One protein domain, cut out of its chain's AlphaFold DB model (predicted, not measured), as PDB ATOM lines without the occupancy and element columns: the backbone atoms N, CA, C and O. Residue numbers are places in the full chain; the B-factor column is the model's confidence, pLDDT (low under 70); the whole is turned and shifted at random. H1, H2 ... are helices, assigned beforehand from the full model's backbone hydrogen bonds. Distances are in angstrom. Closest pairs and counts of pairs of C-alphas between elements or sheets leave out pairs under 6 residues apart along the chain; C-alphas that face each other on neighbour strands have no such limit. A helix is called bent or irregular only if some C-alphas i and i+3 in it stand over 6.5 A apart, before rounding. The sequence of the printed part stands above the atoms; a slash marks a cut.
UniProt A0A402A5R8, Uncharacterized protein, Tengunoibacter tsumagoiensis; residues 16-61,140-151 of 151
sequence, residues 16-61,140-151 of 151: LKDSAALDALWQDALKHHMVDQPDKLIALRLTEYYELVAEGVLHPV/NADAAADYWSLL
ATOM      1  N   LEU A  16      15.480 -35.290  55.252       87.00
ATOM      2  CA  LEU A  16      15.472 -34.370  56.378       87.00
ATOM      3  C   LEU A  16      14.353 -33.343  56.177       87.00
ATOM      4  O   LEU A  16      14.144 -32.836  55.070       87.00
ATOM      5  N   LYS A  17      13.630 -33.051  57.261       85.00
ATOM      6  CA  LYS A  17      12.667 -31.946  57.275       85.00
ATOM      7  C   LYS A  17      13.420 -30.647  57.001       85.00
ATOM      8  O   LYS A  17      14.544 -30.500  57.473       85.00
ATOM      9  N   ASP A  18      12.797 -29.757  56.236       88.38
ATOM     10  CA  ASP A  18      13.353 -28.449  55.871       88.38
ATOM     11  C   ASP A  18      14.679 -28.525  55.078       88.38
ATOM     12  O   ASP A  18      15.463 -27.580  55.073       88.38
ATOM     13  N   SER A  19      14.953 -29.657  54.413       87.75
ATOM     14  CA  SER A  19      16.105 -29.787  53.516       87.75
ATOM     15  C   SER A  19      15.790 -29.279  52.113       87.75
ATOM     16  O   SER A  19      14.684 -29.471  51.604       87.75
ATOM     17  N   ALA A  20      16.804 -28.733  51.441       86.62
ATOM     18  CA  ALA A  20      16.682 -28.287  50.057       86.62
ATOM     19  C   ALA A  20      16.273 -29.429  49.104       86.62
ATOM     20  O   ALA A  20      15.535 -29.199  48.150       86.62
ATOM     21  N   ALA A  21      16.677 -30.673  49.391       87.38
ATOM     22  CA  ALA A  21      16.251 -31.848  48.632       87.38
ATOM     23  C   ALA A  21      14.739 -32.077  48.751       87.38
ATOM     24  O   ALA A  21      14.065 -32.327  47.754       87.38
ATOM     25  N   LEU A  22      14.186 -31.966  49.962       91.00
ATOM     26  CA  LEU A  22      12.747 -32.099  50.169       91.00
ATOM     27  C   LEU A  22      11.974 -31.003  49.423       91.00
ATOM     28  O   LEU A  22      10.964 -31.304  48.786       91.00
ATOM     29  N   ASP A  23      12.472 -29.766  49.453       91.75
ATOM     30  CA  ASP A  23      11.861 -28.647  48.735       91.75
ATOM     31  C   ASP A  23      11.925 -28.836  47.215       91.75
ATOM     32  O   ASP A  23      10.917 -28.650  46.531       91.75
ATOM     33  N   ALA A  24      13.073 -29.258  46.681       90.56
ATOM     34  CA  ALA A  24      13.237 -29.535  45.256       90.56
ATOM     35  C   ALA A  24      12.308 -30.669  44.794       90.56
ATOM     36  O   ALA A  24      11.603 -30.515  43.797       90.56
ATOM     37  N   LEU A  25      12.216 -31.760  45.563       91.75
ATOM     38  CA  LEU A  25      11.286 -32.856  45.281       91.75
ATOM     39  C   LEU A  25       9.825 -32.385  45.315       91.75
ATOM     40  O   LEU A  25       9.009 -32.823  44.509       91.75
ATOM     41  N   TRP A  26       9.481 -31.477  46.231       92.88
ATOM     42  CA  TRP A  26       8.140 -30.903  46.300       92.88
ATOM     43  C   TRP A  26       7.820 -30.024  45.085       92.88
ATOM     44  O   TRP A  26       6.737 -30.143  44.510       92.88
ATOM     45  N   GLN A  27       8.753 -29.168  44.656       93.69
ATOM     46  CA  GLN A  27       8.587 -28.364  43.437       93.69
ATOM     47  C   GLN A  27       8.420 -29.247  42.202       93.69
ATOM     48  O   GLN A  27       7.559 -28.994  41.358       93.69
ATOM     49  N   ASP A  28       9.196 -30.317  42.133       92.56
ATOM     50  CA  ASP A  28       9.127 -31.288  41.061       92.56
ATOM     51  C   ASP A  28       7.774 -32.023  41.035       92.56
ATOM     52  O   ASP A  28       7.111 -32.127  39.998       92.56
ATOM     53  N   ALA A  29       7.274 -32.412  42.211       94.56
ATOM     54  CA  ALA A  29       5.946 -32.996  42.359       94.56
ATOM     55  C   ALA A  29       4.837 -32.043  41.891       94.56
ATOM     56  O   ALA A  29       3.871 -32.481  41.261       94.56
ATOM     57  N   LEU A  30       4.965 -30.742  42.169       94.75
ATOM     58  CA  LEU A  30       4.026 -29.724  41.694       94.75
ATOM     59  C   LEU A  30       4.083 -29.571  40.170       94.75
ATOM     60  O   LEU A  30       3.036 -29.577  39.521       94.75
ATOM     61  N   LYS A  31       5.290 -29.477  39.603       93.62
ATOM     62  CA  LYS A  31       5.544 -29.307  38.163       93.62
ATOM     63  C   LYS A  31       4.982 -30.461  37.334       93.62
ATOM     64  O   LYS A  31       4.403 -30.229  36.276       93.62
ATOM     65  N   HIS A  32       5.119 -31.690  37.826       91.88
ATOM     66  CA  HIS A  32       4.681 -32.898  37.125       91.88
ATOM     67  C   HIS A  32       3.315 -33.429  37.587       91.88
ATOM     68  O   HIS A  32       2.890 -34.490  37.132       91.88
ATOM     69  N   HIS A  33       2.602 -32.704  38.457       95.00
ATOM     70  CA  HIS A  33       1.318 -33.127  39.035       95.00
ATOM     71  C   HIS A  33       1.378 -34.499  39.744       95.00
ATOM     72  O   HIS A  33       0.433 -35.285  39.694       95.00
ATOM     73  N   MET A  34       2.490 -34.781  40.427       94.94
ATOM     74  CA  MET A  34       2.769 -36.036  41.140       94.94
ATOM     75  C   MET A  34       2.750 -35.894  42.672       94.94
ATOM     76  O   MET A  34       3.284 -36.746  43.376       94.94
ATOM     77  N   VAL A  35       2.107 -34.852  43.212       93.50
ATOM     78  CA  VAL A  35       2.018 -34.593  44.669       93.50
ATOM     79  C   VAL A  35       1.443 -35.784  45.448       93.50
ATOM     80  O   VAL A  35       1.897 -36.076  46.551       93.50
ATOM     81  N   ASP A  36       0.493 -36.511  44.858       95.06
ATOM     82  CA  ASP A  36      -0.135 -37.684  45.482       95.06
ATOM     83  C   ASP A  36       0.690 -38.979  45.333       95.06
ATOM     84  O   ASP A  36       0.298 -40.022  45.853       95.06
ATOM     85  N   GLN A  37       1.806 -38.943  44.591       91.81
ATOM     86  CA  GLN A  37       2.650 -40.107  44.277       91.81
ATOM     87  C   GLN A  37       4.144 -39.820  44.537       91.81
ATOM     88  O   GLN A  37       4.975 -39.983  43.632       91.81
ATOM     89  N   PRO A  38       4.516 -39.386  45.759       86.75
ATOM     90  CA  PRO A  38       5.894 -39.019  46.084       86.75
ATOM     91  C   PRO A  38       6.854 -40.216  46.034       86.75
ATOM     92  O   PRO A  38       8.034 -40.041  45.758       86.75
ATOM     93  N   ASP A  39       6.349 -41.433  46.254       88.12
ATOM     94  CA  ASP A  39       7.075 -42.704  46.165       88.12
ATOM     95  C   ASP A  39       7.530 -43.020  44.733       88.12
ATOM     96  O   ASP A  39       8.667 -43.434  44.503       88.12
ATOM     97  N   LYS A  40       6.667 -42.777  43.746       90.19
ATOM     98  CA  LYS A  40       7.043 -42.939  42.338       90.19
ATOM     99  C   LYS A  40       7.987 -41.845  41.883       90.19
ATOM    100  O   LYS A  40       8.910 -42.127  41.125       90.19
ATOM    101  N   LEU A  41       7.760 -40.620  42.350       92.81
ATOM    102  CA  LEU A  41       8.610 -39.490  42.007       92.81
ATOM    103  C   LEU A  41      10.038 -39.697  42.519       92.81
ATOM    104  O   LEU A  41      10.986 -39.569  41.751       92.81
ATOM    105  N   ILE A  42      10.196 -40.097  43.784       90.81
ATOM    106  CA  ILE A  42      11.526 -40.357  44.341       90.81
ATOM    107  C   ILE A  42      12.217 -41.528  43.635       90.81
ATOM    108  O   ILE A  42      13.413 -41.456  43.372       90.81
ATOM    109  N   ALA A  43      11.479 -42.581  43.268       89.19
ATOM    110  CA  ALA A  43      12.036 -43.697  42.507       89.19
ATOM    111  C   ALA A  43      12.517 -43.264  41.114       89.19
ATOM    112  O   ALA A  43      13.611 -43.653  40.701       89.19
ATOM    113  N   LEU A  44      11.736 -42.433  40.416       91.25
ATOM    114  CA  LEU A  44      12.118 -41.862  39.125       91.25
ATOM    115  C   LEU A  44      13.415 -41.056  39.258       91.25
ATOM    116  O   LEU A  44      14.391 -41.342  38.571       91.25
ATOM    117  N   ARG A  45      13.459 -40.116  40.207       89.06
ATOM    118  CA  ARG A  45      14.615 -39.232  40.400       89.06
ATOM    119  C   ARG A  45      15.875 -39.954  40.848       89.06
ATOM    120  O   ARG A  45      16.966 -39.584  40.428       89.06
ATOM    121  N   LEU A  46      15.749 -40.990  41.672       87.50
ATOM    122  CA  LEU A  46      16.892 -41.832  42.023       87.50
ATOM    123  C   LEU A  46      17.392 -42.630  40.817       87.50
ATOM    124  O   LEU A  46      18.599 -42.755  40.643       87.50
ATOM    125  N   THR A  47      16.487 -43.137  39.975       86.56
ATOM    126  CA  THR A  47      16.870 -43.860  38.754       86.56
ATOM    127  C   THR A  47      17.668 -42.952  37.821       86.56
ATOM    128  O   THR A  47      18.788 -43.298  37.460       86.56
ATOM    129  N   GLU A  48      17.154 -41.756  37.529       87.25
ATOM    130  CA  GLU A  48      17.834 -40.772  36.675       87.25
ATOM    131  C   GLU A  48      19.194 -40.338  37.251       87.25
ATOM    132  O   GLU A  48      20.181 -40.234  36.520       87.25
ATOM    133  N   TYR A  49      19.284 -40.132  38.571       84.44
ATOM    134  CA  TYR A  49      20.549 -39.795  39.225       84.44
ATOM    135  C   TYR A  49      21.607 -40.878  38.995       84.44
ATOM    136  O   TYR A  49      22.737 -40.581  38.604       84.44
ATOM    137  N   TYR A  50      21.249 -42.144  39.225       82.44
ATOM    138  CA  TYR A  50      22.194 -43.246  39.070       82.44
ATOM    139  C   TYR A  50      22.520 -43.555  37.606       82.44
ATOM    140  O   TYR A  50      23.634 -43.999  37.338       82.44
ATOM    141  N   GLU A  51      21.617 -43.277  36.662       84.44
ATOM    142  CA  GLU A  51      21.917 -43.320  35.225       84.44
ATOM    143  C   GLU A  51      23.008 -42.304  34.867       84.44
ATOM    144  O   GLU A  51      24.031 -42.674  34.295       84.44
ATOM    145  N   LEU A  52      22.873 -41.052  35.309       83.00
ATOM    146  CA  LEU A  52      23.878 -40.009  35.058       83.00
ATOM    147  C   LEU A  52      25.213 -40.276  35.760       83.00
ATOM    148  O   LEU A  52      26.279 -39.933  35.240       83.00
ATOM    149  N   VAL A  53      25.172 -40.902  36.939       80.94
ATOM    150  CA  VAL A  53      26.373 -41.397  37.623       80.94
ATOM    151  C   VAL A  53      27.038 -42.519  36.821       80.94
ATOM    152  O   VAL A  53      28.259 -42.513  36.662       80.94
ATOM    153  N   ALA A  54      26.263 -43.468  36.289       80.56
ATOM    154  CA  ALA A  54      26.778 -44.569  35.476       80.56
ATOM    155  C   ALA A  54      27.360 -44.087  34.134       80.56
ATOM    156  O   ALA A  54      28.352 -44.641  33.663       80.56
ATOM    157  N   GLU A  55      26.792 -43.028  33.555       84.88
ATOM    158  CA  GLU A  55      27.304 -42.357  32.355       84.88
ATOM    159  C   GLU A  55      28.556 -41.500  32.623       84.88
ATOM    160  O   GLU A  55      29.182 -40.999  31.687       84.88
ATOM    161  N   GLY A  56      28.956 -41.341  33.891       78.75
ATOM    162  CA  GLY A  56      30.112 -40.538  34.292       78.75
ATOM    163  C   GLY A  56      29.892 -39.028  34.162       78.75
ATOM    164  O   GLY A  56      30.856 -38.267  34.222       78.75
ATOM    165  N   VAL A  57      28.640 -38.594  33.985       78.44
ATOM    166  CA  VAL A  57      28.248 -37.177  33.912       78.44
ATOM    167  C   VAL A  57      28.237 -36.556  35.309       78.44
ATOM    168  O   VAL A  57      28.632 -35.405  35.482       78.44
ATOM    169  N   LEU A  58      27.827 -37.334  36.316       70.81
ATOM    170  CA  LEU A  58      27.863 -36.950  37.724       70.81
ATOM    171  C   LEU A  58      28.848 -37.838  38.487       70.81
ATOM    172  O   LEU A  58      28.824 -39.061  38.377       70.81
ATOM    173  N   HIS A  59      29.705 -37.230  39.304       59.19
ATOM    174  CA  HIS A  59      30.542 -37.980  40.236       59.19
ATOM    175  C   HIS A  59      29.754 -38.217  41.533       59.19
ATOM    176  O   HIS A  59      29.376 -37.241  42.183       59.19
ATOM    177  N   PRO A  60      29.505 -39.478  41.940       57.81
ATOM    178  CA  PRO A  60      28.807 -39.760  43.183       57.81
ATOM    179  C   PRO A  60      29.660 -39.261  44.351       57.81
ATOM    180  O   PRO A  60      30.785 -39.720  44.571       57.81
ATOM    181  N   VAL A  61      29.134 -38.290  45.095       56.53
ATOM    182  CA  VAL A  61      29.815 -37.691  46.245       56.53
ATOM    183  C   VAL A  61      29.680 -38.640  47.435       56.53
ATOM    184  O   VAL A  61      28.816 -38.476  48.286       56.53
ATOM    185  N   ASN A 140      24.676 -35.235  51.608       63.81
ATOM    186  CA  ASN A 140      23.946 -36.024  50.617       63.81
ATOM    187  C   ASN A 140      22.631 -35.332  50.216       63.81
ATOM    188  O   ASN A 140      22.260 -35.339  49.045       63.81
ATOM    189  N   ALA A 141      21.945 -34.698  51.172       64.00
ATOM    190  CA  ALA A 141      20.768 -33.888  50.887       64.00
ATOM    191  C   ALA A 141      21.122 -32.665  50.028       64.00
ATOM    192  O   ALA A 141      20.416 -32.406  49.062       64.00
ATOM    193  N   ASP A 142      22.223 -31.968  50.310       67.12
ATOM    194  CA  ASP A 142      22.680 -30.843  49.485       67.12
ATOM    195  C   ASP A 142      23.025 -31.296  48.057       67.12
ATOM    196  O   ASP A 142      22.549 -30.708  47.091       67.12
ATOM    197  N   ALA A 143      23.755 -32.406  47.898       67.75
ATOM    198  CA  ALA A 143      24.081 -32.954  46.578       67.75
ATOM    199  C   ALA A 143      22.833 -33.406  45.793       67.75
ATOM    200  O   ALA A 143      22.749 -33.206  44.579       67.75
ATOM    201  N   ALA A 144      21.850 -34.005  46.474       67.06
ATOM    202  CA  ALA A 144      20.572 -34.364  45.866       67.06
ATOM    203  C   ALA A 144      19.755 -33.120  45.484       67.06
ATOM    204  O   ALA A 144      19.140 -33.099  44.420       67.06
ATOM    205  N   ALA A 145      19.775 -32.075  46.317       69.75
ATOM    206  CA  ALA A 145      19.114 -30.804  46.041       69.75
ATOM    207  C   ALA A 145      19.717 -30.107  44.821       69.75
ATOM    208  O   ALA A 145      18.973 -29.688  43.938       69.75
ATOM    209  N   ASP A 146      21.048 -30.042  44.739       74.50
ATOM    210  CA  ASP A 146      21.756 -29.494  43.585       74.50
ATOM    211  C   ASP A 146      21.350 -30.239  42.312       74.50
ATOM    212  O   ASP A 146      20.975 -29.606  41.326       74.50
ATOM    213  N   TYR A 147      21.324 -31.574  42.348       73.88
ATOM    214  CA  TYR A 147      20.883 -32.377  41.212       73.88
ATOM    215  C   TYR A 147      19.423 -32.096  40.815       73.88
ATOM    216  O   TYR A 147      19.146 -31.820  39.648       73.88
ATOM    217  N   TRP A 148      18.488 -32.120  41.766       76.06
ATOM    218  CA  TRP A 148      17.068 -31.894  41.478       76.06
ATOM    219  C   TRP A 148      16.754 -30.447  41.092       76.06
ATOM    220  O   TRP A 148      15.776 -30.208  40.391       76.06
ATOM    221  N   SER A 149      17.587 -29.480  41.485       68.69
ATOM    222  CA  SER A 149      17.430 -28.075  41.091       68.69
ATOM    223  C   SER A 149      17.749 -27.801  39.616       68.69
ATOM    224  O   SER A 149      17.329 -26.775  39.079       68.69
ATOM    225  N   LEU A 150      18.482 -28.702  38.953       68.50
ATOM    226  CA  LEU A 150      18.875 -28.567  37.548       68.50
ATOM    227  C   LEU A 150      17.779 -29.014  36.558       68.50
ATOM    228  O   LEU A 150      17.968 -28.843  35.351       68.50
ATOM    229  N   LEU A 151      16.671 -29.592  37.041       59.31
ATOM    230  CA  LEU A 151      15.624 -30.254  36.242       59.31
ATOM    231  C   LEU A 151      14.354 -29.405  36.065       59.31
ATOM    232  O   LEU A 151      13.806 -29.375  34.935       59.31
TER     233      LEU A 151
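This is residues 16 to 61 and 140 to 151 of the 151 residues of an uncharacterized protein of Tengunoibacter tsumagoiensis (UniProt A0A402A5R8). One long helix, H2, makes the base and the longest axis, and two shorter helices, H1 and H3, stand side by side over the same side of it, crosswise to its line. H1 meets H2 near the beginning of H2 in an L-like corner, H3 packs on H1 farther along H2, and residues 55 to 61 turn off from the other end of H2. The printed part has 58 residues with three named helices, in the order H1, H2, H3, and no named strand; its class is all helix. It is compact, with a radius of gyration of the C-alphas of 11.3 A, and elongated, with spans of 32 by 20 by 17 A.

The printed part begins at Leu 16, with C-alpha at (15.472, -34.370, 56.378). H1 is residues 20 to 31, from C-alpha 20 at (16.682, -28.287, 50.057) to C-alpha 31, 16.3 A away. H2, the longest helix, is residues 38 to 54 and measures 24.1 A from its first C-alpha, at (5.894, -39.019, 46.084), to its last. H3 is residues 140 to 149, 14.0 A from first to last C-alpha, and its C-alpha 149 is at (17.430, -28.075, 41.091).

H1 touches both of the other helices. H1 touches H2 with residues 25 to 29 alone, and H2 touches H1 with residues 38 to 42 alone; their closest C-alphas, those of Ala 29 and Leu 41, are 7.0 A apart. These two helices run opposite ways at a steep tilt of 68 degrees, only just short of about perpendicular. H1 and H3 touch, with 15 pairs of C-alphas within 8 A; the closest C-alphas, those of Ala 21 and Ala 145, are 4.0 A apart. They run the same way at a shallow tilt of 30 degrees. H2 and H3 are close but not clearly touching: their closest C-alphas, those of Tyr 49 and Tyr 147, are 7.7 A apart, and their lines are about perpendicular, at 87 degrees. In H1, H2 and H3 every pair of O i and N i+4 is within hydrogen-bond range, and no helix is bent.

The two C-alphas farthest apart in the domain, those of Asp 36 and Gly 56, are 32.4 A apart. The link from H1 to H2, 6 residues, is short. Residues 62 to 139 are not printed; across this cut, in the link from H2 to H3, C-alphas 61 and 140 are 7.5 A apart. The printed part ends at Leu 151, the chain's last residue. Mean pLDDT of the printed part is 82.6, and the model's confidence is under 70 at residues 59 to 61, 140 to 145 and 149 to 151.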